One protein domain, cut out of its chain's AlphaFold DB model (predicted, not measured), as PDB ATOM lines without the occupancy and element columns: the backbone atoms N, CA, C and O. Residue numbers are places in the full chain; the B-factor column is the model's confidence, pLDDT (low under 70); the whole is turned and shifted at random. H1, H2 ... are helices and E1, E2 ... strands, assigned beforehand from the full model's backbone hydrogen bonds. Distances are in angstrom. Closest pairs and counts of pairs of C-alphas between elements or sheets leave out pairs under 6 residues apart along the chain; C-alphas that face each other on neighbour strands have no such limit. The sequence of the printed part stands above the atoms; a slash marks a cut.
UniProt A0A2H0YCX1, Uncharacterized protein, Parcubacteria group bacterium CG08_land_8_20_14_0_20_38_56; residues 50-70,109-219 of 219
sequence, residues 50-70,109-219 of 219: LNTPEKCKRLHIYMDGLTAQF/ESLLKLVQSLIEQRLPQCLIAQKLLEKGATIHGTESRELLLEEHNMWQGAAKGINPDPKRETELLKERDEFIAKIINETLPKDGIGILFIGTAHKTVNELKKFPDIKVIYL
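What this domain is: This is residues 50 to 70 and 109 to 219 of the 219 residues of an uncharacterized protein of Parcubacteria group bacterium CG08_land_8_20_14_0_20_38_56 (UniProt A0A2H0YCX1). A small, strongly twisted sheet of four parallel strands is sandwiched between helices: the long helix H5 crosses one face, and H3 with H2 covers part of the other. H4 and H5 form a helical hairpin whose tip sticks out beyond the sheet and makes one end of the longest axis, while the short H1 lies at the other end. The printed part has 132 residues, with six named helices and four named strands in the order H1 E1 H2 H3 E2 H4 H5 E3 H6 E4; the sheet's order is E2 E1 E3 E4. The class is mixed, helices and strands; the whole is compact, with a radius of gyration of the C-alphas of 15.6 A and spans of 52 by 35 by 26 A.

How they stand to each other: Start at inner strand E1, residues 59 to 67, which bends by 96 degrees at residue 64. Beside it is edge strand E2, residues 138 to 143, parallel at 32 degrees, with N 61 and O 138 within hydrogen-bond range at 2.7 A. E3, residues 193 to 197, is its other parallel neighbour, with N 62 and O 195 at 2.8 A. Edge strand E4, residues 216 to 218, is parallel to E3, with N 217 and O 194 at 2.8 A. Look next for H5, residues 166 to 187, on the sheet at a height of 9.7 A; its closest C-alphas to E2 are Ile 180 and Thr 142, 4.9 A apart. H4, residues 145 to 159, forms a hairpin with H5, a shallow tilt of 26 degrees, opposite ways; they touch through residues 147 to 151 and 169 to 176 alone, closest at C-alphas Leu 147 and Arg 176, 6.7 A. E2, H4, H5 and E3 form a split strand-helix-strand unit, two strands running the same way with E1 between them, its crossover right-handed. H6, residues 204 to 208, only grazes the sheet and touches H5, closest at C-alphas Thr 204 and Asp 177, 4.6 A. E3, H6 and E4 form a strand-helix-strand unit, parallel neighbours joined through a helix, also right-handed. On the opposite face from H5 find H3, residues 124 to 133, at a height of 9.4 A. H2, residues 109 to 120, on the same face, touches H3 at a steep tilt of 49 degrees; C-alphas Ile 119 and Cys 126 are closest, 5.0 A. H1, residues 53 to 56, is not on the sheet. In H2 to H6 every O i to N i+4 pair is within hydrogen-bond range; H1 is too short for one.

Where its parts are: Find C-alpha 53 at (3.941, 20.254, -36.185), where H1 begins. E1 runs 18.9 A. Find C-alpha 166 at (-35.349, 10.637, -15.476); from there H5 runs 31.7 A to C-alpha 187 at (-11.126, 28.707, -24.940). H4 measures 20.9 A.

The domain as a whole: The C-alphas of Glu 54 and Gly 161 are the two farthest apart, 52.2 A. Residues 71 to 108 are not printed, and C-alphas 70 and 109 are 14.8 A apart across that cut, which the link from E1 to H2 crosses; of the links printed whole, none is long. The mean pLDDT of the printed part is 78.1; among the 29 residues under 70 are 109 to 127.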
ATOM      1  N   LEU A  50      -3.785  19.884 -41.527       68.06
ATOM      2  CA  LEU A  50      -3.342  20.089 -40.130       68.06
ATOM      3  C   LEU A  50      -2.287  19.080 -39.644       68.06
ATOM      4  O   LEU A  50      -2.102  18.886 -38.452       68.06
ATOM      5  N   ASN A  51      -1.592  18.406 -40.553       69.81
ATOM      6  CA  ASN A  51      -0.705  17.284 -40.233       69.81
ATOM      7  C   ASN A  51       0.780  17.661 -40.044       69.81
ATOM      8  O   ASN A  51       1.617  16.760 -39.987       69.81
ATOM      9  N   THR A  52       1.122  18.953 -39.983       72.69
ATOM     10  CA  THR A  52       2.488  19.427 -39.682       72.69
ATOM     11  C   THR A  52       2.585  19.889 -38.225       72.69
ATOM     12  O   THR A  52       1.573  20.357 -37.695       72.69
ATOM     13  N   PRO A  53       3.760  19.801 -37.570       69.94
ATOM     14  CA  PRO A  53       3.941  20.254 -36.185       69.94
ATOM     15  C   PRO A  53       3.476  21.699 -35.952       69.94
ATOM     16  O   PRO A  53       2.732  21.978 -35.019       69.94
ATOM     17  N   GLU A  54       3.805  22.617 -36.862       74.81
ATOM     18  CA  GLU A  54       3.425  24.034 -36.778       74.81
ATOM     19  C   GLU A  54       1.909  24.235 -36.827       74.81
ATOM     20  O   GLU A  54       1.385  25.171 -36.231       74.81
ATOM     21  N   LYS A  55       1.188  23.355 -37.527       77.81
ATOM     22  CA  LYS A  55      -0.270  23.426 -37.644       77.81
ATOM     23  C   LYS A  55      -0.984  22.644 -36.550       77.81
ATOM     24  O   LYS A  55      -2.110  22.995 -36.220       77.81
ATOM     25  N   CYS A  56      -0.333  21.637 -35.969       77.75
ATOM     26  CA  CYS A  56      -0.833  20.936 -34.787       77.75
ATOM     27  C   CYS A  56      -0.910  21.864 -33.568       77.75
ATOM     28  O   CYS A  56      -1.795  21.678 -32.747       77.75
ATOM     29  N   LYS A  57      -0.092  22.924 -33.511       82.31
ATOM     30  CA  LYS A  57      -0.219  23.997 -32.504       82.31
ATOM     31  C   LYS A  57      -1.551  24.746 -32.537       82.31
ATOM     32  O   LYS A  57      -1.896  25.408 -31.573       82.31
ATOM     33  N   ARG A  58      -2.295  24.650 -33.641       86.19
ATOM     34  CA  ARG A  58      -3.645  25.217 -33.772       86.19
ATOM     35  C   ARG A  58      -4.733  24.223 -33.365       86.19
ATOM     36  O   ARG A  58      -5.908  24.537 -33.527       86.19
ATOM     37  N   LEU A  59      -4.374  23.012 -32.932       86.75
ATOM     38  CA  LEU A  59      -5.325  21.992 -32.497       86.75
ATOM     39  C   LEU A  59      -5.559  22.102 -30.993       86.75
ATOM     40  O   LEU A  59      -4.615  22.063 -30.205       86.75
ATOM     41  N   HIS A  60      -6.832  22.186 -30.618       88.25
ATOM     42  CA  HIS A  60      -7.293  22.260 -29.236       88.25
ATOM     43  C   HIS A  60      -8.154  21.029 -28.959       88.25
ATOM     44  O   HIS A  60      -9.149  20.797 -29.636       88.25
ATOM     45  N   ILE A  61      -7.734  20.196 -28.018       85.00
ATOM     46  CA  ILE A  61      -8.368  18.929 -27.667       85.00
ATOM     47  C   ILE A  61      -9.331  19.172 -26.511       85.00
ATOM     48  O   ILE A  61      -8.948  19.745 -25.495       85.00
ATOM     49  N   TYR A  62     -10.546  18.671 -26.662       85.62
ATOM     50  CA  TYR A  62     -11.639  18.731 -25.706       85.62
ATOM     51  C   TYR A  62     -12.102  17.297 -25.448       85.62
ATOM     52  O   TYR A  62     -12.337  16.549 -26.398       85.62
ATOM     53  N   MET A  63     -12.171  16.883 -24.184       79.38
ATOM     54  CA  MET A  63     -12.505  15.508 -23.811       79.38
ATOM     55  C   MET A  63     -13.582  15.482 -22.742       79.38
ATOM     56  O   MET A  63     -13.376  16.014 -21.658       79.38
ATOM     57  N   ASP A  64     -14.671  14.786 -23.033       78.81
ATOM     58  CA  ASP A  64     -15.704  14.439 -22.062       78.81
ATOM     59  C   ASP A  64     -15.113  13.817 -20.779       78.81
ATOM     60  O   ASP A  64     -14.105  13.102 -20.810       78.81
ATOM     61  N   GLY A  65     -15.707  14.159 -19.636       67.56
ATOM     62  CA  GLY A  65     -15.235  13.791 -18.301       67.56
ATOM     63  C   GLY A  65     -13.992  14.547 -17.808       67.56
ATOM     64  O   GLY A  65     -13.583  14.364 -16.659       67.56
ATOM     65  N   LEU A  66     -13.380  15.417 -18.624       71.00
ATOM     66  CA  LEU A  66     -12.247  16.236 -18.199       71.00
ATOM     67  C   LEU A  66     -12.750  17.528 -17.547       71.00
ATOM     68  O   LEU A  66     -13.265  18.416 -18.222       71.00
ATOM     69  N   THR A  67     -12.576  17.669 -16.234       64.81
ATOM     70  CA  THR A  67     -13.017  18.875 -15.514       64.81
ATOM     71  C   THR A  67     -12.295  20.119 -16.031       64.81
ATOM     72  O   THR A  67     -11.063  20.187 -15.981       64.81
ATOM     73  N   ALA A  68     -13.049  21.128 -16.458       65.31
ATOM     74  CA  ALA A  68     -12.538  22.463 -16.709       65.31
ATOM     75  C   ALA A  68     -12.128  23.080 -15.365       65.31
ATOM     76  O   ALA A  68     -12.958  23.321 -14.485       65.31
ATOM     77  N   GLN A  69     -10.826  23.282 -15.160       61.25
ATOM     78  CA  GLN A  69     -10.346  23.882 -13.922       61.25
ATOM     79  C   GLN A  69     -10.590  25.385 -13.940       61.25
ATOM     80  O   GLN A  69     -10.095  26.112 -14.803       61.25
ATOM     81  N   PHE A  70     -11.333  25.842 -12.941       59.47
ATOM     82  CA  PHE A  70     -11.511  27.253 -12.684       59.47
ATOM     83  C   PHE A  70     -10.242  27.849 -12.076       59.47
ATOM     84  O   PHE A  70      -9.707  27.352 -11.085       59.47
ATOM     85  N   GLU A 109      -0.006  19.675 -13.201       46.06
ATOM     86  CA  GLU A 109       0.307  18.313 -12.822       46.06
ATOM     87  C   GLU A 109      -0.946  17.477 -12.564       46.06
ATOM     88  O   GLU A 109      -0.897  16.303 -12.856       46.06
ATOM     89  N   SER A 110      -2.063  18.019 -12.074       48.62
ATOM     90  CA  SER A 110      -3.280  17.249 -11.798       48.62
ATOM     91  C   SER A 110      -4.036  16.933 -13.079       48.62
ATOM     92  O   SER A 110      -4.461  15.798 -13.258       48.62
ATOM     93  N   LEU A 111      -4.145  17.898 -14.002       52.62
ATOM     94  CA  LEU A 111      -4.714  17.650 -15.327       52.62
ATOM     95  C   LEU A 111      -3.815  16.704 -16.125       52.62
ATOM     96  O   LEU A 111      -4.304  15.741 -16.697       52.62
ATOM     97  N   LEU A 112      -2.497  16.925 -16.112       54.16
ATOM     98  CA  LEU A 112      -1.543  16.026 -16.756       54.16
ATOM     99  C   LEU A 112      -1.506  14.648 -16.093       54.16
ATOM    100  O   LEU A 112      -1.428  13.677 -16.821       54.16
ATOM    101  N   LYS A 113      -1.603  14.526 -14.763       54.59
ATOM    102  CA  LYS A 113      -1.698  13.237 -14.046       54.59
ATOM    103  C   LYS A 113      -3.015  12.538 -14.347       54.59
ATOM    104  O   LYS A 113      -3.010  11.328 -14.506       54.59
ATOM    105  N   LEU A 114      -4.123  13.271 -14.462       55.12
ATOM    106  CA  LEU A 114      -5.410  12.710 -14.864       55.12
ATOM    107  C   LEU A 114      -5.349  12.233 -16.317       55.12
ATOM    108  O   LEU A 114      -5.694  11.096 -16.598       55.12
ATOM    109  N   VAL A 115      -4.832  13.055 -17.229       56.25
ATOM    110  CA  VAL A 115      -4.603  12.683 -18.631       56.25
ATOM    111  C   VAL A 115      -3.640  11.500 -18.721       56.25
ATOM    112  O   VAL A 115      -3.915  10.565 -19.461       56.25
ATOM    113  N   GLN A 116      -2.566  11.475 -17.931       57.16
ATOM    114  CA  GLN A 116      -1.609  10.370 -17.862       57.16
ATOM    115  C   GLN A 116      -2.273   9.097 -17.326       57.16
ATOM    116  O   GLN A 116      -2.105   8.042 -17.921       57.16
ATOM    117  N   SER A 117      -3.096   9.198 -16.281       56.47
ATOM    118  CA  SER A 117      -3.888   8.090 -15.738       56.47
ATOM    119  C   SER A 117      -4.913   7.566 -16.753       56.47
ATOM    120  O   SER A 117      -5.076   6.359 -16.911       56.47
ATOM    121  N   LEU A 118      -5.562   8.450 -17.512       56.75
ATOM    122  CA  LEU A 118      -6.480   8.089 -18.596       56.75
ATOM    123  C   LEU A 118      -5.734   7.456 -19.790       56.75
ATOM    124  O   LEU A 118      -6.225   6.520 -20.423       56.75
ATOM    125  N   ILE A 119      -4.516   7.918 -20.088       52.97
ATOM    126  CA  ILE A 119      -3.607   7.312 -21.073       52.97
ATOM    127  C   ILE A 119      -3.151   5.921 -20.606       52.97
ATOM    128  O   ILE A 119      -3.099   4.993 -21.415       52.97
ATOM    129  N   GLU A 120      -2.867   5.748 -19.315       54.50
ATOM    130  CA  GLU A 120      -2.506   4.467 -18.695       54.50
ATOM    131  C   GLU A 120      -3.652   3.455 -18.750       54.50
ATOM    132  O   GLU A 120      -3.406   2.272 -18.986       54.50
ATOM    133  N   GLN A 121      -4.903   3.920 -18.666       54.47
ATOM    134  CA  GLN A 121      -6.093   3.101 -18.931       54.47
ATOM    135  C   GLN A 121      -6.187   2.637 -20.394       54.47
ATOM    136  O   GLN A 121      -7.014   1.782 -20.710       54.47
ATOM    137  N   ARG A 122      -5.338   3.172 -21.289       55.31
ATOM    138  CA  ARG A 122      -5.303   2.889 -22.729       55.31
ATOM    139  C   ARG A 122      -6.711   2.908 -23.298       55.31
ATOM    140  O   ARG A 122      -7.174   1.930 -23.875       55.31
ATOM    141  N   LEU A 123      -7.420   4.016 -23.160       63.53
ATOM    142  CA  LEU A 123      -8.627   4.222 -23.954       63.53
ATOM    143  C   LEU A 123      -8.230   4.789 -25.330       63.53
ATOM    144  O   LEU A 123      -7.291   5.592 -25.404       63.53
ATOM    145  N   PRO A 124      -8.881   4.378 -26.436       63.34
ATOM    146  CA  PRO A 124      -8.508   4.824 -27.780       63.34
ATOM    147  C   PRO A 124      -8.405   6.346 -27.921       63.34
ATOM    148  O   PRO A 124      -7.428   6.844 -28.477       63.34
ATOM    149  N   GLN A 125      -9.361   7.083 -27.357       68.94
ATOM    150  CA  GLN A 125      -9.388   8.544 -27.346       68.94
ATOM    151  C   GLN A 125      -8.176   9.153 -26.626       68.94
ATOM    152  O   GLN A 125      -7.598  10.120 -27.115       68.94
ATOM    153  N   CYS A 126      -7.713   8.543 -25.533       68.31
ATOM    154  CA  CYS A 126      -6.554   9.015 -24.772       68.31
ATOM    155  C   CYS A 126      -5.249   8.812 -25.550       68.31
ATOM    156  O   CYS A 126      -4.396   9.692 -25.562       68.31
ATOM    157  N   LEU A 127      -5.112   7.693 -26.272       68.25
ATOM    158  CA  LEU A 127      -3.952   7.443 -27.136       68.25
ATOM    159  C   LEU A 127      -3.904   8.400 -28.334       68.25
ATOM    160  O   LEU A 127      -2.828   8.809 -28.771       68.25
ATOM    161  N   ILE A 128      -5.065   8.762 -28.884       72.75
ATOM    162  CA  ILE A 128      -5.165   9.760 -29.955       72.75
ATOM    163  C   ILE A 128      -4.801  11.141 -29.405       72.75
ATOM    164  O   ILE A 128      -3.970  11.824 -30.005       72.75
ATOM    165  N   ALA A 129      -5.367  11.525 -28.258       75.88
ATOM    166  CA  ALA A 129      -5.050  12.778 -27.585       75.88
ATOM    167  C   ALA A 129      -3.549  12.883 -27.282       75.88
ATOM    168  O   ALA A 129      -2.932  13.883 -27.635       75.88
ATOM    169  N   GLN A 130      -2.928  11.822 -26.757       74.25
ATOM    170  CA  GLN A 130      -1.485  11.762 -26.518       74.25
ATOM    171  C   GLN A 130      -0.678  12.055 -27.791       74.25
ATOM    172  O   GLN A 130       0.194  12.918 -27.787       74.25
ATOM    173  N   LYS A 131      -0.994  11.393 -28.910       75.94
ATOM    174  CA  LYS A 131      -0.287  11.617 -30.183       75.94
ATOM    175  C   LYS A 131      -0.454  13.038 -30.726       75.94
ATOM    176  O   LYS A 131       0.408  13.513 -31.466       75.94
ATOM    177  N   LEU A 132      -1.575  13.694 -30.432       78.00
ATOM    178  CA  LEU A 132      -1.823  15.087 -30.809       78.00
ATOM    179  C   LEU A 132      -1.044  16.047 -29.901       78.00
ATOM    180  O   LEU A 132      -0.408  16.971 -30.406       78.00
ATOM    181  N   LEU A 133      -1.024  15.783 -28.593       79.06
ATOM    182  CA  LEU A 133      -0.220  16.514 -27.611       79.06
ATOM    183  C   LEU A 133       1.277  16.443 -27.944       79.06
ATOM    184  O   LEU A 133       1.942  17.472 -27.995       79.06
ATOM    185  N   GLU A 134       1.795  15.259 -28.284       78.19
ATOM    186  CA  GLU A 134       3.183  15.057 -28.743       78.19
ATOM    187  C   GLU A 134       3.524  15.871 -30.006       78.19
ATOM    188  O   GLU A 134       4.689  16.165 -30.273       78.19
ATOM    189  N   LYS A 135       2.513  16.260 -30.795       78.81
ATOM    190  CA  LYS A 135       2.661  17.113 -31.985       78.81
ATOM    191  C   LYS A 135       2.470  18.604 -31.700       78.81
ATOM    192  O   LYS A 135       2.589  19.401 -32.629       78.81
ATOM    193  N   GLY A 136       2.210  18.979 -30.450       79.50
ATOM    194  CA  GLY A 136       2.060  20.364 -30.008       79.50
ATOM    195  C   GLY A 136       0.619  20.859 -29.905       79.50
ATOM    196  O   GLY A 136       0.437  22.067 -29.823       79.50
ATOM    197  N   ALA A 137      -0.382  19.972 -29.930       82.56
ATOM    198  CA  ALA A 137      -1.758  20.348 -29.604       82.56
ATOM    199  C   ALA A 137      -1.897  20.741 -28.121       82.56
ATOM    200  O   ALA A 137      -1.110  20.305 -27.279       82.56
ATOM    201  N   THR A 138      -2.941  21.503 -27.805       81.50
ATOM    202  CA  THR A 138      -3.288  21.912 -26.433       81.50
ATOM    203  C   THR A 138      -4.523  21.150 -25.966       81.50
ATOM    204  O   THR A 138      -5.441  20.965 -26.756       81.50
ATOM    205  N   ILE A 139      -4.582  20.708 -24.708       80.50
ATOM    206  CA  ILE A 139      -5.762  20.041 -24.128       80.50
ATOM    207  C   ILE A 139      -6.477  20.949 -23.131       80.50
ATOM    208  O   ILE A 139      -5.829  21.639 -22.348       80.50
ATOM    209  N   HIS A 140      -7.807  20.908 -23.159       79.00
ATOM    210  CA  HIS A 140      -8.712  21.718 -22.351       79.00
ATOM    211  C   HIS A 140      -9.656  20.808 -21.577       79.00
ATOM    212  O   HIS A 140     -10.199  19.858 -22.144       79.00
ATOM    213  N   GLY A 141      -9.890  21.115 -20.302       75.56
ATOM    214  CA  GLY A 141     -11.029  20.534 -19.592       75.56
ATOM    215  C   GLY A 141     -12.329  21.107 -20.145       75.56
ATOM    216  O   GLY A 141     -12.367  22.280 -20.494       75.56
ATOM    217  N   THR A 142     -13.368  20.290 -20.250       79.31
ATOM    218  CA  THR A 142     -14.640  20.629 -20.903       79.31
ATOM    219  C   THR A 142     -15.822  20.663 -19.957       79.31
ATOM    220  O   THR A 142     -16.859  21.178 -20.344       79.31
ATOM    221  N   GLU A 143     -15.692  20.110 -18.752       78.38
ATOM    222  CA  GLU A 143     -16.840  19.799 -17.896       78.38
ATOM    223  C   GLU A 143     -16.828  20.541 -16.562       78.38
ATOM    224  O   GLU A 143     -15.772  20.839 -15.995       78.38
ATOM    225  N   SER A 144     -18.015  20.817 -16.025       80.06
ATOM    226  CA  SER A 144     -18.151  21.369 -14.676       80.06
ATOM    227  C   SER A 144     -17.903  20.274 -13.648       80.06
ATOM    228  O   SER A 144     -18.475  19.186 -13.716       80.06
ATOM    229  N   ARG A 145     -17.089  20.585 -12.635       73.19
ATOM    230  CA  ARG A 145     -16.894  19.688 -11.493       73.19
ATOM    231  C   ARG A 145     -18.211  19.427 -10.765       73.19
ATOM    232  O   ARG A 145     -18.443  18.313 -10.318       73.19
ATOM    233  N   GLU A 146     -19.034  20.454 -10.614       75.81
ATOM    234  CA  GLU A 146     -20.313  20.389  -9.918       75.81
ATOM    235  C   GLU A 146     -21.281  19.451 -10.648       75.81
ATOM    236  O   GLU A 146     -21.826  18.549 -10.017       75.81
ATOM    237  N   LEU A 147     -21.404  19.592 -11.975       81.19
ATOM    238  CA  LEU A 147     -22.255  18.724 -12.797       81.19
ATOM    239  C   LEU A 147     -21.755  17.271 -12.810       81.19
ATOM    240  O   LEU A 147     -22.554  16.347 -12.681       81.19
ATOM    241  N   LEU A 148     -20.436  17.052 -12.884       74.44
ATOM    242  CA  LEU A 148     -19.852  15.706 -12.811       74.44
ATOM    243  C   LEU A 148     -20.037  15.054 -11.434       74.44
ATOM    244  O   LEU A 148     -20.260  13.850 -11.336       74.44
ATOM    245  N   LEU A 149     -19.950  15.828 -10.346       72.38
ATOM    246  CA  LEU A 149     -20.239  15.319  -9.003       72.38
ATOM    247  C   LEU A 149     -21.720  14.974  -8.846       72.38
ATOM    248  O   LEU A 149     -22.042  13.994  -8.176       72.38
ATOM    249  N   GLU A 150     -22.611  15.761  -9.442       80.25
ATOM    250  CA  GLU A 150     -24.039  15.469  -9.442       80.25
ATOM    251  C   GLU A 150     -24.348  14.173 -10.200       80.25
ATOM    252  O   GLU A 150     -25.004  13.296  -9.641       80.25
ATOM    253  N   GLU A 151     -23.799  14.008 -11.407       80.19
ATOM    254  CA  GLU A 151     -23.905  12.771 -12.192       80.19
ATOM    255  C   GLU A 151     -23.373  11.579 -11.390       80.19
ATOM    256  O   GLU A 151     -24.038  10.554 -11.239       80.19
ATOM    257  N   HIS A 152     -22.191  11.728 -10.793       74.81
ATOM    258  CA  HIS A 152     -21.602  10.682  -9.974       74.81
ATOM    259  C   HIS A 152     -22.500  10.284  -8.796       74.81
ATOM    260  O   HIS A 152     -22.688   9.096  -8.530       74.81
ATOM    261  N   ASN A 153     -23.064  11.263  -8.084       73.56
ATOM    262  CA  ASN A 153     -23.972  11.018  -6.966       73.56
ATOM    263  C   ASN A 153     -25.270  10.345  -7.426       73.56
ATOM    264  O   ASN A 153     -25.779   9.473  -6.720       73.56
ATOM    265  N   MET A 154     -25.777  10.715  -8.605       81.19
ATOM    266  CA  MET A 154     -26.940  10.094  -9.233       81.19
ATOM    267  C   MET A 154     -26.688   8.601  -9.487       81.19
ATOM    268  O   MET A 154     -27.461   7.767  -9.014       81.19
ATOM    269  N   TRP A 155     -25.549   8.246 -10.092       77.06
ATOM    270  CA  TRP A 155     -25.174   6.846 -10.336       77.06
ATOM    271  C   TRP A 155     -24.858   6.068  -9.061       77.06
ATOM    272  O   TRP A 155     -25.236   4.904  -8.928       77.06
ATOM    273  N   GLN A 156     -24.235   6.707  -8.068       69.31
ATOM    274  CA  GLN A 156     -24.080   6.098  -6.747       69.31
ATOM    275  C   GLN A 156     -25.426   5.813  -6.067       69.31
ATOM    276  O   GLN A 156     -25.534   4.841  -5.317       69.31
ATOM    277  N   GLY A 157     -26.427   6.671  -6.274       72.38
ATOM    278  CA  GLY A 157     -27.793   6.467  -5.799       72.38
ATOM    279  C   GLY A 157     -28.461   5.288  -6.503       72.38
ATOM    280  O   GLY A 157     -28.942   4.381  -5.821       72.38
ATOM    281  N   ALA A 158     -28.404   5.259  -7.837       74.56
ATOM    282  CA  ALA A 158     -28.946   4.186  -8.674       74.56
ATOM    283  C   ALA A 158     -28.425   2.811  -8.247       74.56
ATOM    284  O   ALA A 158     -29.200   1.892  -7.983       74.56
ATOM    285  N   ALA A 159     -27.116   2.705  -8.037       72.06
ATOM    286  CA  ALA A 159     -26.483   1.495  -7.541       72.06
ATOM    287  C   ALA A 159     -26.945   1.035  -6.149       72.06
ATOM    288  O   ALA A 159     -26.856  -0.144  -5.807       72.06
ATOM    289  N   LYS A 160     -27.417   1.968  -5.320       82.31
ATOM    290  CA  LYS A 160     -28.000   1.695  -3.999       82.31
ATOM    291  C   LYS A 160     -29.514   1.449  -4.077       82.31
ATOM    292  O   LYS A 160     -30.169   1.396  -3.039       82.31
ATOM    293  N   GLY A 161     -30.072   1.308  -5.281       81.88
ATOM    294  CA  GLY A 161     -31.500   1.096  -5.527       81.88
ATOM    295  C   GLY A 161     -32.346   2.372  -5.487       81.88
ATOM    296  O   GLY A 161     -33.572   2.286  -5.458       81.88
ATOM    297  N   ILE A 162     -31.721   3.554  -5.464       84.50
ATOM    298  CA  ILE A 162     -32.420   4.838  -5.569       84.50
ATOM    299  C   ILE A 162     -32.534   5.172  -7.050       84.50
ATOM    300  O   ILE A 162     -31.562   5.614  -7.656       84.50
ATOM    301  N   ASN A 163     -33.713   4.971  -7.633       84.69
ATOM    302  CA  ASN A 163     -33.914   5.303  -9.039       84.69
ATOM    303  C   ASN A 163     -33.667   6.802  -9.277       84.69
ATOM    304  O   ASN A 163     -34.262   7.626  -8.572       84.69
ATOM    305  N   PRO A 164     -32.816   7.159 -10.254       82.19
ATOM    306  CA  PRO A 164     -32.628   8.548 -10.631       82.19
ATOM    307  C   PRO A 164     -33.930   9.111 -11.200       82.19
ATOM    308  O   PRO A 164     -34.714   8.392 -11.821       82.19
ATOM    309  N   ASP A 165     -34.178  10.399 -10.963       89.81
ATOM    310  CA  ASP A 165     -35.273  11.103 -11.629       89.81
ATOM    311  C   ASP A 165     -34.923  11.244 -13.122       89.81
ATOM    312  O   ASP A 165     -33.993  11.993 -13.441       89.81
ATOM    313  N   PRO A 166     -35.663  10.595 -14.045       89.19
ATOM    314  CA  PRO A 166     -35.349  10.637 -15.476       89.19
ATOM    315  C   PRO A 166     -35.383  12.056 -16.049       89.19
ATOM    316  O   PRO A 166     -34.699  12.378 -17.027       89.19
ATOM    317  N   LYS A 167     -36.195  12.935 -15.443       93.19
ATOM    318  CA  LYS A 167     -36.249  14.339 -15.835       93.19
ATOM    319  C   LYS A 167     -34.943  15.038 -15.471       93.19
ATOM    320  O   LYS A 167     -34.380  15.722 -16.324       93.19
ATOM    321  N   ARG A 168     -34.443  14.837 -14.247       93.44
ATOM    322  CA  ARG A 168     -33.188  15.454 -13.811       93.44
ATOM    323  C   ARG A 168     -31.988  14.895 -14.561       93.44
ATOM    324  O   ARG A 168     -31.113  15.669 -14.912       93.44
ATOM    325  N   GLU A 169     -31.969  13.602 -14.862       85.88
ATOM    326  CA  GLU A 169     -30.939  12.981 -15.703       85.88
ATOM    327  C   GLU A 169     -30.847  13.669 -17.076       85.88
ATOM    328  O   GLU A 169     -29.779  14.110 -17.505       85.88
ATOM    329  N   THR A 170     -31.997  13.861 -17.731       89.69
ATOM    330  CA  THR A 170     -32.074  14.544 -19.031       89.69
ATOM    331  C   THR A 170     -31.634  16.010 -18.938       89.69
ATOM    332  O   THR A 170     -30.939  16.511 -19.824       89.69
ATOM    333  N   GLU A 171     -32.049  16.717 -17.884       94.81
ATOM    334  CA  GLU A 171     -31.656  18.109 -17.637       94.81
ATOM    335  C   GLU A 171     -30.157  18.234 -17.351       94.81
ATOM    336  O   GLU A 171     -29.506  19.106 -17.919       94.81
ATOM    337  N   LEU A 172     -29.595  17.330 -16.549       90.44
ATOM    338  CA  LEU A 172     -28.182  17.309 -16.190       90.44
ATOM    339  C   LEU A 172     -27.296  17.063 -17.416       90.44
ATOM    340  O   LEU A 172     -26.312  17.774 -17.618       90.44
ATOM    341  N   LEU A 173     -27.667  16.114 -18.282       88.94
ATOM    342  CA  LEU A 173     -26.951  15.881 -19.538       88.94
ATOM    343  C   LEU A 173     -26.986  17.121 -20.447       88.94
ATOM    344  O   LEU A 173     -25.979  17.475 -21.062       88.94
ATOM    345  N   LYS A 174     -28.125  17.823 -20.493       94.06
ATOM    346  CA  LYS A 174     -28.262  19.078 -21.244       94.06
ATOM    347  C   LYS A 174     -27.403  20.201 -20.653       94.06
ATOM    348  O   LYS A 174     -26.763  20.926 -21.408       94.06
ATOM    349  N   GLU A 175     -27.373  20.349 -19.330       93.75
ATOM    350  CA  GLU A 175     -26.531  21.333 -18.637       93.75
ATOM    351  C   GLU A 175     -25.041  21.084 -18.912       93.75
ATOM    352  O   GLU A 175     -24.290  22.032 -19.154       93.75
ATOM    353  N   ARG A 176     -24.622  19.814 -18.955       91.81
ATOM    354  CA  ARG A 176     -23.261  19.421 -19.349       91.81
ATOM    355  C   ARG A 176     -22.964  19.766 -20.805       91.81
ATOM    356  O   ARG A 176     -21.968  20.427 -21.074       91.81
ATOM    357  N   ASP A 177     -23.852  19.419 -21.739       92.69
ATOM    358  CA  ASP A 177     -23.716  19.793 -23.157       92.69
ATOM    359  C   ASP A 177     -23.570  21.313 -23.355       92.69
ATOM    360  O   ASP A 177     -22.726  21.777 -24.131       92.69
ATOM    361  N   GLU A 178     -24.387  22.099 -22.648       93.88
ATOM    362  CA  GLU A 178     -24.341  23.564 -22.668       93.88
ATOM    363  C   GLU A 178     -23.016  24.090 -22.116       93.88
ATOM    364  O   GLU A 178     -22.411  25.004 -22.692       93.88
ATOM    365  N   PHE A 179     -22.546  23.501 -21.017       90.06
ATOM    366  CA  PHE A 179     -21.281  23.863 -20.400       90.06
ATOM    367  C   PHE A 179     -20.104  23.548 -21.327       90.06
ATOM    368  O   PHE A 179     -19.307  24.444 -21.598       90.06
ATOM    369  N   ILE A 180     -20.034  22.340 -21.894       89.38
ATOM    370  CA  ILE A 180     -18.991  21.943 -22.852       89.38
ATOM    371  C   ILE A 180     -18.937  22.929 -24.023       89.38
ATOM    372  O   ILE A 180     -17.863  23.426 -24.370       89.38
ATOM    373  N   ALA A 181     -20.086  23.255 -24.622       92.06
ATOM    374  CA  ALA A 181     -20.137  24.186 -25.745       92.06
ATOM    375  C   ALA A 181     -19.666  25.595 -25.363       92.06
ATOM    376  O   ALA A 181     -18.938  26.231 -26.131       92.06
ATOM    377  N   LYS A 182     -20.043  26.069 -24.169       89.81
ATOM    378  CA  LYS A 182     -19.567  27.342 -23.621       89.81
ATOM    379  C   LYS A 182     -18.047  27.339 -23.462       89.81
ATOM    380  O   LYS A 182     -17.412  28.281 -23.928       89.81
ATOM    381  N   ILE A 183     -17.471  26.294 -22.864       85.94
ATOM    382  CA  ILE A 183     -16.018  26.177 -22.694       85.94
ATOM    383  C   ILE A 183     -15.313  26.214 -24.042       85.94
ATOM    384  O   ILE A 183     -14.406  27.013 -24.231       85.94
ATOM    385  N   ILE A 184     -15.755  25.407 -25.006       89.12
ATOM    386  CA  ILE A 184     -15.141  25.390 -26.338       89.12
ATOM    387  C   ILE A 184     -15.175  26.785 -26.965       89.12
ATOM    388  O   ILE A 184     -14.175  27.232 -27.516       89.12
ATOM    389  N   ASN A 185     -16.299  27.494 -26.870       90.56
ATOM    390  CA  ASN A 185     -16.401  28.851 -27.397       90.56
ATOM    391  C   ASN A 185     -15.485  29.853 -26.672       90.56
ATOM    392  O   ASN A 185     -14.969  30.772 -27.303       90.56
ATOM    393  N   GLU A 186     -15.303  29.707 -25.361       84.56
ATOM    394  CA  GLU A 186     -14.465  30.606 -24.562       84.56
ATOM    395  C   GLU A 186     -12.966  30.347 -24.759       84.56
ATOM    396  O   GLU A 186     -12.200  31.310 -24.783       84.56
ATOM    397  N   THR A 187     -12.549  29.088 -24.936       82.75
ATOM    398  CA  THR A 187     -11.126  28.707 -24.940       82.75
ATOM    399  C   THR A 187     -10.547  28.418 -26.325       82.75
ATOM    400  O   THR A 187      -9.327  28.323 -26.470       82.75
ATOM    401  N   LEU A 188     -11.380  28.263 -27.364       85.75
ATOM    402  CA  LEU A 188     -10.901  28.035 -28.728       85.75
ATOM    403  C   LEU A 188     -10.466  29.364 -29.376       85.75
ATOM    404  O   LEU A 188     -11.309  30.234 -29.612       85.75
ATOM    405  N   PRO A 189      -9.183  29.537 -29.753       85.25
ATOM    406  CA  PRO A 189      -8.735  30.740 -30.444       85.25
ATOM    407  C   PRO A 189      -9.423  30.904 -31.802       85.25
ATOM    408  O   PRO A 189      -9.779  29.923 -32.455       85.25
ATOM    409  N   LYS A 190      -9.532  32.146 -32.292       84.62
ATOM    410  CA  LYS A 190     -10.188  32.459 -33.580       84.62
ATOM    411  C   LYS A 190      -9.610  31.693 -34.777       84.62
ATOM    412  O   LYS A 190     -10.316  31.433 -35.748       84.62
ATOM    413  N   ASP A 191      -8.322  31.369 -34.740       84.81
ATOM    414  CA  ASP A 191      -7.629  30.580 -35.757       84.81
ATOM    415  C   ASP A 191      -7.386  29.119 -35.333       84.81
ATOM    416  O   ASP A 191      -6.812  28.344 -36.112       84.81
ATOM    417  N   GLY A 192      -7.846  28.737 -34.142       86.62
ATOM    418  CA  GLY A 192      -7.793  27.389 -33.601       86.62
ATOM    419  C   GLY A 192      -8.819  26.451 -34.238       86.62
ATOM    420  O   GLY A 192      -9.784  26.860 -34.887       86.62
ATOM    421  N   ILE A 193      -8.578  25.153 -34.078       88.81
ATOM    422  CA  ILE A 193      -9.476  24.077 -34.494       88.81
ATOM    423  C   ILE A 193      -9.643  23.119 -33.319       88.81
ATOM    424  O   ILE A 193      -8.672  22.533 -32.840       88.81
ATOM    425  N   GLY A 194     -10.885  22.965 -32.870       88.75
ATOM    426  CA  GLY A 194     -11.261  22.050 -31.806       88.75
ATOM    427  C   GLY A 194     -11.317  20.605 -32.298       88.75
ATOM    428  O   GLY A 194     -11.787  20.332 -33.402       88.75
ATOM    429  N   ILE A 195     -10.869  19.676 -31.467       86.38
ATOM    430  CA  ILE A 195     -11.103  18.240 -31.593       86.38
ATOM    431  C   ILE A 195     -11.850  17.825 -30.334       86.38
ATOM    432  O   ILE A 195     -11.286  17.905 -29.247       86.38
ATOM    433  N   LEU A 196     -13.103  17.410 -30.482       85.81
ATOM    434  CA  LEU A 196     -13.974  17.036 -29.376       85.81
ATOM    435  C   LEU A 196     -14.168  15.519 -29.353       85.81
ATOM    436  O   LEU A 196     -14.757  14.972 -30.283       85.81
ATOM    437  N   PHE A 197     -13.689  14.878 -28.286       80.50
ATOM    438  CA  PHE A 197     -14.002  13.494 -27.938       80.50
ATOM    439  C   PHE A 197     -15.179  13.493 -26.974       80.50
ATOM    440  O   PHE A 197     -15.040  13.991 -25.854       80.50
ATOM    441  N   ILE A 198     -16.320  12.957 -27.400       79.69
ATOM    442  CA  ILE A 198     -17.548  13.045 -26.608       79.69
ATOM    443  C   ILE A 198     -18.403  11.782 -26.692       79.69
ATOM    444  O   ILE A 198     -18.471  11.136 -27.738       79.69
ATOM    445  N   GLY A 199     -19.048  11.414 -25.580       75.62
ATOM    446  CA  GLY A 199     -19.958  10.272 -25.534       75.62
ATOM    447  C   GLY A 199     -21.171  10.425 -26.462       75.62
ATOM    448  O   GLY A 199     -21.647  11.523 -26.734       75.62
ATOM    449  N   THR A 200     -21.726   9.306 -26.931       74.25
ATOM    450  CA  THR A 200     -22.841   9.288 -27.901       74.25
ATOM    451  C   THR A 200     -24.163   9.839 -27.369       74.25
ATOM    452  O   THR A 200     -25.035  10.186 -28.163       74.25
ATOM    453  N   ALA A 201     -24.342   9.877 -26.046       77.62
ATOM    454  CA  ALA A 201     -25.538  10.431 -25.414       77.62
ATOM    455  C   ALA A 201     -25.596  11.964 -25.536       77.62
ATOM    456  O   ALA A 201     -26.683  12.542 -25.606       77.62
ATOM    457  N   HIS A 202     -24.429  12.607 -25.623       83.75
ATOM    458  CA  HIS A 202     -24.307  14.051 -25.707       83.75
ATOM    459  C   HIS A 202     -24.857  14.609 -27.017       83.75
ATOM    460  O   HIS A 202     -24.661  14.083 -28.117       83.75
ATOM    461  N   LYS A 203     -25.501  15.764 -26.896       88.50
ATOM    462  CA  LYS A 203     -26.028  16.571 -27.996       88.50
ATOM    463  C   LYS A 203     -25.309  17.912 -28.093       88.50
ATOM    464  O   LYS A 203     -25.852  18.846 -28.679       88.50
ATOM    465  N   THR A 204     -24.058  17.984 -27.634       86.81
ATOM    466  CA  THR A 204     -23.189  19.173 -27.708       86.81
ATOM    467  C   THR A 204     -23.124  19.797 -29.111       86.81
ATOM    468  O   THR A 204     -23.036  21.014 -29.238       86.81
ATOM    469  N   VAL A 205     -23.266  19.016 -30.193       86.88
ATOM    470  CA  VAL A 205     -23.382  19.548 -31.572       86.88
ATOM    471  C   VAL A 205     -24.501  20.592 -31.697       86.88
ATOM    472  O   VAL A 205     -24.357  21.572 -32.424       86.88
ATOM    473  N   ASN A 206     -25.635  20.390 -31.022       89.81
ATOM    474  CA  ASN A 206     -26.749  21.337 -31.043       89.81
ATOM    475  C   ASN A 206     -26.427  22.617 -30.277       89.81
ATOM    476  O   ASN A 206     -26.823  23.694 -30.717       89.81
ATOM    477  N   GLU A 207     -25.671  22.505 -29.192       92.94
ATOM    478  CA  GLU A 207     -25.241  23.642 -28.384       92.94
ATOM    479  C   GLU A 207     -24.173  24.469 -29.107       92.94
ATOM    480  O   GLU A 207     -24.263  25.695 -29.161       92.94
ATOM    481  N   LEU A 208     -23.236  23.812 -29.797       89.00
ATOM    482  CA  LEU A 208     -22.203  24.470 -30.599       89.00
ATOM    483  C   LEU A 208     -22.772  25.256 -31.792       89.00
ATOM    484  O   LEU A 208     -22.146  26.216 -32.229       89.00
ATOM    485  N   LYS A 209     -23.984  24.944 -32.284       90.75
ATOM    486  CA  LYS A 209     -24.662  25.758 -33.321       90.75
ATOM    487  C   LYS A 209     -24.931  27.197 -32.875       90.75
ATOM    488  O   LYS A 209     -25.124  28.061 -33.728       90.75
ATOM    489  N   LYS A 210     -24.945  27.465 -31.564       91.50
ATOM    490  CA  LYS A 210     -25.062  28.820 -31.003       91.50
ATOM    491  C   LYS A 210     -23.808  29.668 -31.271       91.50
ATOM    492  O   LYS A 210     -23.876  30.889 -31.169       91.50
ATOM    493  N   PHE A 211     -22.698  29.035 -31.656       89.94
ATOM    494  CA  PHE A 211     -21.402  29.651 -31.927       89.94
ATOM    495  C   PHE A 211     -20.966  29.316 -33.372       89.94
ATOM    496  O   PHE A 211     -20.242  28.354 -33.606       89.94
ATOM    497  N   PRO A 212     -21.418  30.058 -34.397       82.69
ATOM    498  CA  PRO A 212     -21.176  29.686 -35.797       82.69
ATOM    499  C   PRO A 212     -19.715  29.851 -36.254       82.69
ATOM    500  O   PRO A 212     -19.327  29.289 -37.277       82.69
ATOM    501  N   ASP A 213     -18.905  30.608 -35.507       86.12
ATOM    502  CA  ASP A 213     -17.533  30.953 -35.892       86.12
ATOM    503  C   ASP A 213     -16.481  29.925 -35.439       86.12
ATOM    504  O   ASP A 213     -15.333  29.976 -35.891       86.12
ATOM    505  N   ILE A 214     -16.850  28.969 -34.580       85.88
ATOM    506  CA  ILE A 214     -15.926  27.940 -34.090       85.88
ATOM    507  C   ILE A 214     -15.862  26.735 -35.031       85.88
ATOM    508  O   ILE A 214     -16.852  26.291 -35.613       85.88
ATOM    509  N   LYS A 215     -14.662  26.168 -35.170       86.38
ATOM    510  CA  LYS A 215     -14.410  24.984 -36.000       86.38
ATOM    511  C   LYS A 215     -14.056  23.811 -35.109       86.38
ATOM    512  O   LYS A 215     -12.952  23.769 -34.576       86.38
ATOM    513  N   VAL A 216     -14.973  22.858 -34.991       85.38
ATOM    514  CA  VAL A 216     -14.806  21.663 -34.157       85.38
ATOM    515  C   VAL A 216     -14.955  20.406 -35.012       85.38
ATOM    516  O   VAL A 216     -15.887  20.288 -35.808       85.38
ATOM    517  N   ILE A 217     -14.017  19.477 -34.857       81.94
ATOM    518  CA  ILE A 217     -14.053  18.122 -35.408       81.94
ATOM    519  C   ILE A 217     -14.521  17.189 -34.287       81.94
ATOM    520  O   ILE A 217     -13.929  17.190 -33.212       81.94
ATOM    521  N   TYR A 218     -15.561  16.400 -34.544       75.81
ATOM    522  CA  TYR A 218     -16.138  15.457 -33.580       75.81
ATOM    523  C   TYR A 218     -15.555  14.063 -33.790       75.81
ATOM    524  O   TYR A 218     -15.450  13.623 -34.943       75.81
ATOM    525  N   LEU A 219     -15.191  13.392 -32.698       63.59
ATOM    526  CA  LEU A 219     -14.619  12.045 -32.683       63.59
ATOM    527  C   LEU A 219     -15.255  11.163 -31.610       63.59
ATOM    528  O   LEU A 219     -15.521  11.679 -30.502       63.59
TER     529      LEU A 219